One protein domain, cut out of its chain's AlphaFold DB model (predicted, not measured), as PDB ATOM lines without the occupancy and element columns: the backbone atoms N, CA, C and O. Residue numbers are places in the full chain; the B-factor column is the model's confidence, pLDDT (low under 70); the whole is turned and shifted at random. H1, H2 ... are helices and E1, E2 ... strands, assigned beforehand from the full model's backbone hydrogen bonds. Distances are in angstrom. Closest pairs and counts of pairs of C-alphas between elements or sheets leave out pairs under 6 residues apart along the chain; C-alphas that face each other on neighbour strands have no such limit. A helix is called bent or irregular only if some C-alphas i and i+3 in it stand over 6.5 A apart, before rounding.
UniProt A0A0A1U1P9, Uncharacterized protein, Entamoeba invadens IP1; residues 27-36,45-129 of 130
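Overview. This is residues 27 to 36 and 45 to 129 of the 130 residues of an uncharacterized protein of Entamoeba invadens IP1 (UniProt A0A0A1U1P9). Two small four-stranded sheets, their strands crossed, make a loosely joined body in which E8 of one sheet comes near E4, E5 and E6 of the other, and a single helix, H1, sticks out from the body as an arm with residues 116 to 129. The chain passes from sheet to sheet by the tight links E2 to E3 and E6 to E7. The printed part has 95 residues, with eight named strands followed by one named helix; the sheets run E2 E1 E8 E7 and E3 E4 E5 E6, both antiparallel, and the class is mixed, helices and strands. The whole is loose, with a radius of gyration of the C-alphas of 16.1 A, and spans 53 by 38 by 25 A, the arm adding to its length.

Along the chain. E1, residues 27 to 31, begins at C-alpha 27 (10.885, -46.697, 23.569) and is 13.1 A long. E2 is residues 47 to 51, 12.9 A, and E3 residues 54 to 56. E4, residues 63 to 69, and E5, residues 72 to 78, measure 19.7 A and 19.4 A. E6 is residues 94 to 97, E7 residues 102 to 104, and E8 residues 107 to 113, 19.9 A. H1, residues 115 to 127, is 20.1 A long and ends at C-alpha 127 (-6.193, -41.929, 0.224); it is only just irregular, C-alphas 116 and 119 being 6.50 A apart.

Arrangement. In the strongly twisted sheet E2 E1 E8 E7, N 28 and O 49 join E1 and E2 within hydrogen-bond range at 2.9 A, as N 29 and O 110 do for E1 and E8 at 2.8 A. E7 and E8 are a hairpin, with N 102 and O 109 at 2.8 A. E3 E4 E5 E6 is a meander, each strand the antiparallel neighbour of the one before: N 55 and O 64 are 2.9 A apart, N 74 and O 67 2.8 A, and N 73 and O 96 2.8 A. Between the sheets, the closest C-alphas of E6 and E8 are those of Glu 97 and Phe 111, 7.5 A apart, and those of E5 and E8 are Ile 73 and Phe 111, 7.8 A. H1 is not on either sheet; 6 of its 9 O i to N i+4 pairs are within hydrogen-bond range.

Size, cuts and confidence. The C-alphas farthest apart are those of Thr 90 and Leu 129, 54.0 A. Residues 37 to 44 are not printed, and C-alphas 36 and 45 are 13.9 A apart across this cut. The link E5 to E6, residues 79 to 93, is long. Mean pLDDT of the printed part is 84.4; residue 45 and residues 115 to 129 are under 70.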
ATOM      1  N   VAL A  27       9.581 -46.039  23.728       91.94
ATOM      2  CA  VAL A  27      10.885 -46.697  23.569       91.94
ATOM      3  C   VAL A  27      11.841 -46.182  24.633       91.94
ATOM      4  O   VAL A  27      11.925 -44.977  24.868       91.94
ATOM      5  N   GLY A  28      12.556 -47.095  25.286       91.12
ATOM      6  CA  GLY A  28      13.704 -46.771  26.122       91.12
ATOM      7  C   GLY A  28      14.996 -47.132  25.404       91.12
ATOM      8  O   GLY A  28      15.171 -48.273  24.981       91.12
ATOM      9  N   TYR A  29      15.907 -46.172  25.314       89.88
ATOM     10  CA  TYR A  29      17.252 -46.359  24.789       89.88
ATOM     11  C   TYR A  29      18.234 -46.431  25.951       89.88
ATOM     12  O   TYR A  29      18.224 -45.557  26.821       89.88
ATOM     13  N   SER A  30      19.081 -47.456  25.974       88.19
ATOM     14  CA  SER A  30      20.153 -47.602  26.959       88.19
ATOM     15  C   SER A  30      21.516 -47.492  26.283       88.19
ATOM     16  O   SER A  30      21.852 -48.281  25.400       88.19
ATOM     17  N   TYR A  31      22.317 -46.540  26.750       85.88
ATOM     18  CA  TYR A  31      23.649 -46.221  26.252       85.88
ATOM     19  C   TYR A  31      24.666 -46.707  27.289       85.88
ATOM     20  O   TYR A  31      24.953 -46.010  28.264       85.88
ATOM     21  N   SER A  32      25.158 -47.941  27.122       74.94
ATOM     22  CA  SER A  32      26.062 -48.592  28.087       74.94
ATOM     23  C   SER A  32      27.405 -47.875  28.221       74.94
ATOM     24  O   SER A  32      27.886 -47.689  29.332       74.94
ATOM     25  N   ASP A  33      27.979 -47.440  27.094       71.50
ATOM     26  CA  ASP A  33      29.367 -46.957  27.012       71.50
ATOM     27  C   ASP A  33      29.491 -45.578  26.337       71.50
ATOM     28  O   ASP A  33      30.575 -45.172  25.901       71.50
ATOM     29  N   ALA A  34      28.370 -44.861  26.211       73.44
ATOM     30  CA  ALA A  34      28.294 -43.560  25.559       73.44
ATOM     31  C   ALA A  34      27.846 -42.469  26.531       73.44
ATOM     32  O   ALA A  34      26.862 -42.619  27.259       73.44
ATOM     33  N   ASN A  35      28.592 -41.363  26.531       75.75
ATOM     34  CA  ASN A  35      28.278 -40.174  27.311       75.75
ATOM     35  C   ASN A  35      27.244 -39.326  26.570       75.75
ATOM     36  O   ASN A  35      27.241 -39.297  25.344       75.75
ATOM     37  N   ASP A  36      26.373 -38.664  27.331       80.25
ATOM     38  CA  ASP A  36      25.344 -37.746  26.818       80.25
ATOM     39  C   ASP A  36      24.426 -38.342  25.732       80.25
ATOM     40  O   ASP A  36      23.852 -37.635  24.913       80.25
ATOM     41  N   HIS A  45      24.860 -49.193  18.105       69.69
ATOM     42  CA  HIS A  45      23.537 -48.648  18.413       69.69
ATOM     43  C   HIS A  45      23.175 -48.813  19.902       69.69
ATOM     44  O   HIS A  45      23.655 -49.756  20.542       69.69
ATOM     45  N   PRO A  46      22.332 -47.926  20.468       80.31
ATOM     46  CA  PRO A  46      21.896 -48.084  21.844       80.31
ATOM     47  C   PRO A  46      21.020 -49.333  21.947       80.31
ATOM     48  O   PRO A  46      20.397 -49.755  20.972       80.31
ATOM     49  N   LEU A  47      20.950 -49.935  23.133       85.50
ATOM     50  CA  LEU A  47      20.007 -51.025  23.343       85.50
ATOM     51  C   LEU A  47      18.592 -50.445  23.387       85.50
ATOM     52  O   LEU A  47      18.267 -49.668  24.287       85.50
ATOM     53  N   GLU A  48      17.771 -50.845  22.424       86.56
ATOM     54  CA  GLU A  48      16.377 -50.432  22.306       86.56
ATOM     55  C   GLU A  48      15.468 -51.414  23.041       86.56
ATOM     56  O   GLU A  48      15.522 -52.628  22.827       86.56
ATOM     57  N   VAL A  49      14.605 -50.886  23.907       87.75
ATOM     58  CA  VAL A  49      13.587 -51.669  24.606       87.75
ATOM     59  C   VAL A  49      12.224 -51.035  24.373       87.75
ATOM     60  O   VAL A  49      11.992 -49.871  24.702       87.75
ATOM     61  N   LEU A  50      11.316 -51.822  23.803       89.31
ATOM     62  CA  LEU A  50       9.945 -51.417  23.519       89.31
ATOM     63  C   LEU A  50       9.059 -51.709  24.727       89.31
ATOM     64  O   LEU A  50       9.004 -52.844  25.207       89.31
ATOM     65  N   TYR A  51       8.335 -50.697  25.195       90.12
ATOM     66  CA  TYR A  51       7.482 -50.813  26.369       90.12
ATOM     67  C   TYR A  51       6.019 -50.598  26.019       90.12
ATOM     68  O   TYR A  51       5.653 -49.669  25.302       90.12
ATOM     69  N   LYS A  52       5.152 -51.432  26.591       91.88
ATOM     70  CA  LYS A  52       3.706 -51.195  26.597       91.88
ATOM     71  C   LYS A  52       3.363 -50.127  27.628       91.88
ATOM     72  O   LYS A  52       4.126 -49.890  28.563       91.88
ATOM     73  N   GLN A  53       2.173 -49.537  27.502       93.25
ATOM     74  CA  GLN A  53       1.691 -48.540  28.462       93.25
ATOM     75  C   GLN A  53       1.683 -49.084  29.896       93.25
ATOM     76  O   GLN A  53       2.049 -48.370  30.819       93.25
ATOM     77  N   CYS A  54       1.311 -50.351  30.079       93.69
ATOM     78  CA  CYS A  54       1.505 -51.076  31.325       93.69
ATOM     79  C   CYS A  54       2.517 -52.197  31.101       93.69
ATOM     80  O   CYS A  54       2.322 -53.046  30.226       93.69
ATOM     81  N   THR A  55       3.587 -52.207  31.893       92.56
ATOM     82  CA  THR A  55       4.630 -53.232  31.824       92.56
ATOM     83  C   THR A  55       4.777 -53.912  33.180       92.56
ATOM     84  O   THR A  55       5.086 -53.263  34.179       92.56
ATOM     85  N   LYS A  56       4.574 -55.232  33.218       91.94
ATOM     86  CA  LYS A  56       4.845 -56.062  34.397       91.94
ATOM     87  C   LYS A  56       6.355 -56.158  34.632       91.94
ATOM     88  O   LYS A  56       7.117 -56.390  33.693       91.94
ATOM     89  N   SER A  57       6.778 -56.038  35.884       84.69
ATOM     90  CA  SER A  57       8.147 -56.338  36.300       84.69
ATOM     91  C   SER A  57       8.467 -57.822  36.079       84.69
ATOM     92  O   SER A  57       7.700 -58.706  36.454       84.69
ATOM     93  N   SER A  58       9.626 -58.119  35.493       77.75
ATOM     94  CA  SER A  58      10.076 -59.502  35.279       77.75
ATOM     95  C   SER A  58      10.475 -60.217  36.574       77.75
ATOM     96  O   SER A  58      10.507 -61.445  36.605       77.75
ATOM     97  N   VAL A  59      10.771 -59.467  37.638       76.56
ATOM     98  CA  VAL A  59      11.340 -59.989  38.892       76.56
ATOM     99  C   VAL A  59      10.376 -59.932  40.076       76.56
ATOM    100  O   VAL A  59      10.714 -60.386  41.166       76.56
ATOM    101  N   SER A  60       9.186 -59.355  39.904       79.12
ATOM    102  CA  SER A  60       8.259 -59.122  41.010       79.12
ATOM    103  C   SER A  60       6.813 -58.965  40.527       79.12
ATOM    104  O   SER A  60       6.570 -58.689  39.357       79.12
ATOM    105  N   SER A  61       5.836 -59.114  41.426       86.00
ATOM    106  CA  SER A  61       4.403 -58.942  41.111       86.00
ATOM    107  C   SER A  61       3.957 -57.472  41.073       86.00
ATOM    108  O   SER A  61       2.840 -57.142  41.458       86.00
ATOM    109  N   PHE A  62       4.845 -56.585  40.626       90.50
ATOM    110  CA  PHE A  62       4.555 -55.169  40.421       90.50
ATOM    111  C   PHE A  62       4.485 -54.867  38.928       90.50
ATOM    112  O   PHE A  62       5.044 -55.586  38.093       90.50
ATOM    113  N   SER A  63       3.842 -53.762  38.592       94.19
ATOM    114  CA  SER A  63       3.799 -53.234  37.235       94.19
ATOM    115  C   SER A  63       4.048 -51.735  37.240       94.19
ATOM    116  O   SER A  63       3.910 -51.058  38.262       94.19
ATOM    117  N   VAL A  64       4.462 -51.228  36.087       94.44
ATOM    118  CA  VAL A  64       4.712 -49.811  35.855       94.44
ATOM    119  C   VAL A  64       3.789 -49.345  34.746       94.44
ATOM    120  O   VAL A  64       3.797 -49.915  33.651       94.44
ATOM    121  N   LYS A  65       3.010 -48.301  35.027       95.81
ATOM    122  CA  LYS A  65       2.199 -47.603  34.034       95.81
ATOM    123  C   LYS A  65       2.936 -46.356  33.558       95.81
ATOM    124  O   LYS A  65       3.377 -45.558  34.380       95.81
ATOM    125  N   ALA A  66       3.030 -46.188  32.249       95.44
ATOM    126  CA  ALA A  66       3.548 -44.997  31.600       95.44
ATOM    127  C   ALA A  66       2.408 -44.080  31.139       95.44
ATOM    128  O   ALA A  66       1.424 -44.534  30.551       95.44
ATOM    129  N   GLU A  67       2.569 -42.781  31.358       95.31
ATOM    130  CA  GLU A  67       1.677 -41.739  30.850       95.31
ATOM    131  C   GLU A  67       2.516 -40.650  30.186       95.31
ATOM    132  O   GLU A  67       3.386 -40.061  30.829       95.31
ATOM    133  N   ILE A  68       2.277 -40.403  28.896       93.56
ATOM    134  CA  ILE A  68       2.968 -39.356  28.140       93.56
ATOM    135  C   ILE A  68       2.072 -38.125  28.056       93.56
ATOM    136  O   ILE A  68       0.942 -38.198  27.572       93.56
ATOM    137  N   LYS A  69       2.578 -36.984  28.525       93.75
ATOM    138  CA  LYS A  69       1.909 -35.685  28.427       93.75
ATOM    139  C   LYS A  69       2.945 -34.569  28.374       93.75
ATOM    140  O   LYS A  69       3.931 -34.613  29.102       93.75
ATOM    141  N   ASP A  70       2.723 -33.562  27.532       92.50
ATOM    142  CA  ASP A  70       3.569 -32.361  27.453       92.50
ATOM    143  C   ASP A  70       5.070 -32.680  27.260       92.50
ATOM    144  O   ASP A  70       5.933 -32.094  27.914       92.50
ATOM    145  N   LYS A  71       5.385 -33.644  26.374       92.25
ATOM    146  CA  LYS A  71       6.746 -34.173  26.120       92.25
ATOM    147  C   LYS A  71       7.441 -34.768  27.350       92.25
ATOM    148  O   LYS A  71       8.669 -34.838  27.408       92.25
ATOM    149  N   LYS A  72       6.669 -35.194  28.344       94.69
ATOM    150  CA  LYS A  72       7.157 -35.879  29.539       94.69
ATOM    151  C   LYS A  72       6.512 -37.243  29.648       94.69
ATOM    152  O   LYS A  72       5.331 -37.395  29.347       94.69
ATOM    153  N   ILE A  73       7.288 -38.213  30.109       95.12
ATOM    154  CA  ILE A  73       6.807 -39.530  30.499       95.12
ATOM    155  C   ILE A  73       6.789 -39.621  32.022       95.12
ATOM    156  O   ILE A  73       7.800 -39.381  32.684       95.12
ATOM    157  N   THR A  74       5.633 -39.977  32.567       96.62
ATOM    158  CA  THR A  74       5.442 -40.290  33.984       96.62
ATOM    159  C   THR A  74       5.327 -41.798  34.137       96.62
ATOM    160  O   THR A  74       4.484 -42.422  33.498       96.62
ATOM    161  N   LEU A  75       6.172 -42.381  34.982       95.19
ATOM    162  CA  LEU A  75       6.188 -43.800  35.314       95.19
ATOM    163  C   LEU A  75       5.662 -43.993  36.738       95.19
ATOM    164  O   LEU A  75       6.313 -43.592  37.706       95.19
ATOM    165  N   THR A  76       4.504 -44.635  36.856       96.12
ATOM    166  CA  THR A  76       3.803 -44.876  38.124       96.12
ATOM    167  C   THR A  76       3.812 -46.364  38.455       96.12
ATOM    168  O   THR A  76       3.434 -47.187  37.622       96.12
ATOM    169  N   ASN A  77       4.219 -46.717  39.675       94.50
ATOM    170  CA  ASN A  77       4.262 -48.108  40.129       94.50
ATOM    171  C   ASN A  77       2.900 -48.577  40.654       94.50
ATOM    172  O   ASN A  77       2.166 -47.821  41.287       94.50
ATOM    173  N   TYR A  78       2.602 -49.855  40.448       94.88
ATOM    174  CA  TYR A  78       1.416 -50.540  40.949       94.88
ATOM    175  C   TYR A  78       1.825 -51.849  41.624       94.88
ATOM    176  O   TYR A  78       2.718 -52.551  41.148       94.88
ATOM    177  N   LYS A  79       1.134 -52.211  42.715       92.62
ATOM    178  CA  LYS A  79       1.321 -53.492  43.434       92.62
ATOM    179  C   LYS A  79       0.603 -54.676  42.777       92.62
ATOM    180  O   LYS A  79       0.469 -55.735  43.382       92.62
ATOM    181  N   THR A  80       0.084 -54.456  41.577       92.62
ATOM    182  CA  THR A  80      -0.597 -55.428  40.726       92.62
ATOM    183  C   THR A  80       0.244 -55.669  39.479       92.62
ATOM    184  O   THR A  80       1.146 -54.893  39.167       92.62
ATOM    185  N   GLU A  81      -0.033 -56.743  38.746       92.19
ATOM    186  CA  GLU A  81       0.744 -57.116  37.557       92.19
ATOM    187  C   GLU A  81       0.228 -56.472  36.259       92.19
ATOM    188  O   GLU A  81       0.892 -56.549  35.227       92.19
ATOM    189  N   ASP A  82      -0.940 -55.836  36.313       91.62
ATOM    190  CA  ASP A  82      -1.715 -55.344  35.171       91.62
ATOM    191  C   ASP A  82      -2.066 -53.846  35.276       91.62
ATOM    192  O   ASP A  82      -2.927 -53.350  34.550       91.62
ATOM    193  N   CYS A  83      -1.394 -53.114  36.170       93.38
ATOM    194  CA  CYS A  83      -1.631 -51.699  36.464       93.38
ATOM    195  C   CYS A  83      -3.080 -51.373  36.867       93.38
ATOM    196  O   CYS A  83      -3.537 -50.239  36.694       93.38
ATOM    197  N   THR A  84      -3.821 -52.353  37.393       93.12
ATOM    198  CA  THR A  84      -5.171 -52.133  37.922       93.12
ATOM    199  C   THR A  84      -5.138 -51.729  39.393       93.12
ATOM    200  O   THR A  84      -4.184 -52.007  40.124       93.12
ATOM    201  N   GLY A  85      -6.212 -51.078  39.844       91.38
ATOM    202  CA  GLY A  85      -6.365 -50.647  41.230       91.38
ATOM    203  C   GLY A  85      -5.630 -49.346  41.553       91.38
ATOM    204  O   GLY A  85      -5.423 -48.494  40.690       91.38
ATOM    205  N   ALA A  86      -5.296 -49.167  42.831       92.25
ATOM    206  CA  ALA A  86      -4.590 -47.984  43.305       92.25
ATOM    207  C   ALA A  86      -3.086 -48.089  43.022       92.25
ATOM    208  O   ALA A  86      -2.481 -49.149  43.203       92.25
ATOM    209  N   ALA A  87      -2.491 -46.965  42.618       92.31
ATOM    210  CA  ALA A  87      -1.047 -46.842  42.486       92.31
ATOM    211  C   ALA A  87      -0.352 -47.058  43.840       92.31
ATOM    212  O   ALA A  87      -0.913 -46.779  44.906       92.31
ATOM    213  N   ASP A  88       0.883 -47.547  43.797       92.12
ATOM    214  CA  ASP A  88       1.707 -47.692  44.986       92.12
ATOM    215  C   ASP A  88       2.147 -46.321  45.508       92.12
ATOM    216  O   ASP A  88       2.981 -45.651  44.909       92.12
ATOM    217  N   THR A  89       1.617 -45.922  46.661       90.50
ATOM    218  CA  THR A  89       1.936 -44.639  47.301       90.50
ATOM    219  C   THR A  89       3.260 -44.650  48.063       90.50
ATOM    220  O   THR A  89       3.639 -43.633  48.632       90.50
ATOM    221  N   THR A  90       3.949 -45.791  48.156       89.75
ATOM    222  CA  THR A  90       5.250 -45.867  48.842       89.75
ATOM    223  C   THR A  90       6.402 -45.365  47.975       89.75
ATOM    224  O   THR A  90       7.471 -45.069  48.504       89.75
ATOM    225  N   THR A  91       6.196 -45.266  46.659       86.00
ATOM    226  CA  THR A  91       7.196 -44.789  45.702       86.00
ATOM    227  C   THR A  91       6.593 -43.682  44.855       86.00
ATOM    228  O   THR A  91       5.589 -43.897  44.181       86.00
ATOM    229  N   GLU A  92       7.225 -42.512  44.858       91.31
ATOM    230  CA  GLU A  92       6.809 -41.397  44.007       91.31
ATOM    231  C   GLU A  92       6.923 -41.759  42.514       91.31
ATOM    232  O   GLU A  92       7.882 -42.441  42.117       91.31
ATOM    233  N   PRO A  93       5.988 -41.296  41.663       92.81
ATOM    234  CA  PRO A  93       6.110 -41.440  40.220       92.81
ATOM    235  C   PRO A  93       7.399 -40.800  39.702       92.81
ATOM    236  O   PRO A  93       7.774 -39.693  40.098       92.81
ATOM    237  N   LYS A  94       8.075 -41.476  38.773       94.06
ATOM    238  CA  LYS A  94       9.265 -40.924  38.116       94.06
ATOM    239  C   LYS A  94       8.850 -40.166  36.865       94.06
ATOM    240  O   LYS A  94       8.117 -40.711  36.046       94.06
ATOM    241  N   VAL A  95       9.339 -38.942  36.697       95.50
ATOM    242  CA  VAL A  95       9.018 -38.097  35.541       95.50
ATOM    243  C   VAL A  95      10.289 -37.787  34.765       95.50
ATOM    244  O   VAL A  95      11.267 -37.317  35.346       95.50
ATOM    245  N   PHE A  96      10.259 -38.018  33.456       94.88
ATOM    246  CA  PHE A  96      11.375 -37.753  32.552       94.88
ATOM    247  C   PHE A  96      10.909 -36.960  31.338       94.88
ATOM    248  O   PHE A  96       9.782 -37.124  30.878       94.88
ATOM    249  N   GLU A  97      11.774 -36.097  30.818       95.00
ATOM    250  CA  GLU A  97      11.532 -35.432  29.538       95.00
ATOM    251  C   GLU A  97      11.890 -36.388  28.399       95.00
ATOM    252  O   GLU A  97      12.914 -37.073  28.455       95.00
ATOM    253  N   LEU A  98      11.026 -36.454  27.389       93.19
ATOM    254  CA  LEU A  98      11.278 -37.231  26.181       93.19
ATOM    255  C   LEU A  98      12.426 -36.607  25.381       93.19
ATOM    256  O   LEU A  98      12.639 -35.393  25.436       93.19
ATOM    257  N   GLU A  99      13.146 -37.443  24.634       90.38
ATOM    258  CA  GLU A  99      14.286 -37.059  23.786       90.38
ATOM    259  C   GLU A  99      15.412 -36.337  24.544       90.38
ATOM    260  O   GLU A  99      16.189 -35.577  23.966       90.38
ATOM    261  N   LYS A 100      15.499 -36.545  25.863       91.06
ATOM    262  CA  LYS A 100      16.594 -36.038  26.686       91.06
ATOM    263  C   LYS A 100      17.400 -37.170  27.282       91.06
ATOM    264  O   LYS A 100      16.843 -38.139  27.802       91.06
ATOM    265  N   CYS A 101      18.717 -36.995  27.256       90.88
ATOM    266  CA  CYS A 101      19.614 -37.894  27.947       90.88
ATOM    267  C   CYS A 101      19.479 -37.715  29.460       90.88
ATOM    268  O   CYS A 101      19.521 -36.602  29.989       90.88
ATOM    269  N   ILE A 102      19.307 -38.828  30.159       92.00
ATOM    270  CA  ILE A 102      19.190 -38.886  31.611       92.00
ATOM    271  C   ILE A 102      20.125 -39.961  32.152       92.00
ATOM    272  O   ILE A 102      20.292 -41.023  31.557       92.00
ATOM    273  N   HIS A 103      20.716 -39.700  33.313       88.94
ATOM    274  CA  HIS A 103      21.579 -40.659  33.984       88.94
ATOM    275  C   HIS A 103      20.789 -41.403  35.067       88.94
ATOM    276  O   HIS A 103      20.377 -40.800  36.059       88.94
ATOM    277  N   ILE A 104      20.549 -42.705  34.874       84.56
ATOM    278  CA  ILE A 104      19.810 -43.555  35.818       84.56
ATOM    279  C   ILE A 104      20.560 -44.870  36.023       84.56
ATOM    280  O   ILE A 104      20.934 -45.545  35.061       84.56
ATOM    281  N   ASP A 105      20.735 -45.250  37.291       81.25
ATOM    282  CA  ASP A 105      21.330 -46.525  37.708       81.25
ATOM    283  C   ASP A 105      22.704 -46.792  37.058       81.25
ATOM    284  O   ASP A 105      23.007 -47.907  36.643       81.25
ATOM    285  N   GLY A 106      23.530 -45.745  36.931       81.50
ATOM    286  CA  GLY A 106      24.876 -45.826  36.349       81.50
ATOM    287  C   GLY A 106      24.916 -45.911  34.819       81.50
ATOM    288  O   GLY A 106      25.992 -46.080  34.256       81.50
ATOM    289  N   SER A 107      23.770 -45.779  34.146       82.56
ATOM    290  CA  SER A 107      23.643 -45.836  32.685       82.56
ATOM    291  C   SER A 107      22.993 -44.570  32.135       82.56
ATOM    292  O   SER A 107      22.101 -43.996  32.766       82.56
ATOM    293  N   ASN A 108      23.415 -44.146  30.944       89.19
ATOM    294  CA  ASN A 108      22.729 -43.083  30.220       89.19
ATOM    295  C   ASN A 108      21.533 -43.675  29.479       89.19
ATOM    296  O   ASN A 108      21.631 -44.733  28.850       89.19
ATOM    297  N   ARG A 109      20.386 -43.013  29.592       90.56
ATOM    298  CA  ARG A 109      19.130 -43.448  28.994       90.56
ATOM    299  C   ARG A 109      18.430 -42.294  28.306       90.56
ATOM    300  O   ARG A 109      18.643 -41.140  28.654       90.56
ATOM    301  N   MET A 110      17.563 -42.631  27.368       91.81
ATOM    302  CA  MET A 110      16.649 -41.691  26.734       91.81
ATOM    303  C   MET A 110      15.305 -42.379  26.514       91.81
ATOM    304  O   MET A 110      15.258 -43.592  26.300       91.81
ATOM    305  N   PHE A 111      14.218 -41.614  26.573       92.62
ATOM    306  CA  PHE A 111      12.876 -42.107  26.279       92.62
ATOM    307  C   PHE A 111      12.294 -41.371  25.078       92.62
ATOM    308  O   PHE A 111      12.422 -40.153  24.987       92.62
ATOM    309  N   SER A 112      11.620 -42.110  24.203       90.81
ATOM    310  CA  SER A 112      10.919 -41.585  23.030       90.81
ATOM    311  C   SER A 112       9.483 -42.095  22.994       90.81
ATOM    312  O   SER A 112       9.177 -43.166  23.526       90.81
ATOM    313  N   GLU A 113       8.596 -41.318  22.387       88.12
ATOM    314  CA  GLU A 113       7.207 -41.709  22.160       88.12
ATOM    315  C   GLU A 113       7.087 -42.842  21.125       88.12
ATOM    316  O   GLU A 113       7.916 -43.001  20.230       88.12
ATOM    317  N   GLY A 114       6.071 -43.695  21.280       75.12
ATOM    318  CA  GLY A 114       5.826 -44.798  20.353       75.12
ATOM    319  C   GLY A 114       5.345 -44.324  18.978       75.12
ATOM    320  O   GLY A 114       4.687 -43.293  18.860       75.12
ATOM    321  N   ALA A 115       5.594 -45.112  17.924       63.88
ATOM    322  CA  ALA A 115       5.283 -44.743  16.533       63.88
ATOM    323  C   ALA A 115       3.784 -44.786  16.158       63.88
ATOM    324  O   ALA A 115       3.441 -44.815  14.973       63.88
ATOM    325  N   PHE A 116       2.874 -44.785  17.136       57.69
ATOM    326  CA  PHE A 116       1.438 -44.941  16.895       57.69
ATOM    327  C   PHE A 116       0.834 -43.831  16.016       57.69
ATOM    328  O   PHE A 116      -0.150 -44.083  15.324       57.69
ATOM    329  N   GLU A 117       1.434 -42.637  15.962       49.78
ATOM    330  CA  GLU A 117       0.899 -41.527  15.159       49.78
ATOM    331  C   GLU A 117       1.391 -41.509  13.698       49.78
ATOM    332  O   GLU A 117       0.678 -41.029  12.816       49.78
ATOM    333  N   VAL A 118       2.558 -42.084  13.384       52.00
ATOM    334  CA  VAL A 118       3.170 -41.962  12.042       52.00
ATOM    335  C   VAL A 118       2.392 -42.745  10.977       52.00
ATOM    336  O   VAL A 118       2.246 -42.296   9.837       52.00
ATOM    337  N   PHE A 119       1.820 -43.893  11.345       54.31
ATOM    338  CA  PHE A 119       1.058 -44.726  10.409       54.31
ATOM    339  C   PHE A 119      -0.283 -44.101   9.995       54.31
ATOM    340  O   PHE A 119      -0.713 -44.285   8.855       54.31
ATOM    341  N   ALA A 120      -0.919 -43.310  10.869       56.88
ATOM    342  CA  ALA A 120      -2.173 -42.627  10.547       56.88
ATOM    343  C   ALA A 120      -1.984 -41.566   9.447       56.88
ATOM    344  O   ALA A 120      -2.810 -41.452   8.538       56.88
ATOM    345  N   PHE A 121      -0.862 -40.839   9.473       54.91
ATOM    346  CA  PHE A 121      -0.547 -39.843   8.448       54.91
ATOM    347  C   PHE A 121      -0.185 -40.477   7.102       54.91
ATOM    348  O   PHE A 121      -0.662 -40.007   6.069       54.91
ATOM    349  N   LEU A 122       0.580 -41.573   7.087       59.84
ATOM    350  CA  LEU A 122       0.906 -42.288   5.843       59.84
ATOM    351  C   LEU A 122      -0.345 -42.851   5.148       59.84
ATOM    352  O   LEU A 122      -0.444 -42.780   3.924       59.84
ATOM    353  N   GLY A 123      -1.330 -43.333   5.913       60.66
ATOM    354  CA  GLY A 123      -2.618 -43.774   5.369       60.66
ATOM    355  C   GLY A 123      -3.407 -42.649   4.690       60.66
ATOM    356  O   GLY A 123      -3.971 -42.859   3.618       60.66
ATOM    357  N   LEU A 124      -3.396 -41.437   5.255       60.06
ATOM    358  CA  LEU A 124      -4.063 -40.276   4.654       60.06
ATOM    359  C   LEU A 124      -3.431 -39.876   3.317       60.06
ATOM    360  O   LEU A 124      -4.161 -39.624   2.363       60.06
ATOM    361  N   PHE A 125      -2.100 -39.880   3.204       60.66
ATOM    362  CA  PHE A 125      -1.436 -39.577   1.931       60.66
ATOM    363  C   PHE A 125      -1.818 -40.560   0.818       60.66
ATOM    364  O   PHE A 125      -1.984 -40.141  -0.321       60.66
ATOM    365  N   ILE A 126      -2.019 -41.840   1.136       65.25
ATOM    366  CA  ILE A 126      -2.428 -42.847   0.146       65.25
ATOM    367  C   ILE A 126      -3.874 -42.612  -0.315       65.25
ATOM    368  O   ILE A 126      -4.150 -42.732  -1.502       65.25
ATOM    369  N   VAL A 127      -4.786 -42.214   0.579       66.56
ATOM    370  CA  VAL A 127      -6.193 -41.929   0.224       66.56
ATOM    371  C   VAL A 127      -6.338 -40.696  -0.677       66.56
ATOM    372  O   VAL A 127      -7.279 -40.637  -1.456       66.56
ATOM    373  N   PHE A 128      -5.420 -39.727  -0.610       62.28
ATOM    374  CA  PHE A 128      -5.428 -38.552  -1.498       62.28
ATOM    375  C   PHE A 128      -4.632 -38.742  -2.804       62.28
ATOM    376  O   PHE A 128      -4.663 -37.861  -3.664       62.28
ATOM    377  N   LEU A 129      -3.904 -39.854  -2.954       61.78
ATOM    378  CA  LEU A 129      -3.123 -40.190  -4.154       61.78
ATOM    379  C   LEU A 129      -3.850 -41.164  -5.104       61.78
ATOM    380  O   LEU A 129      -3.313 -41.466  -6.173       61.78
TER     381      LEU A 129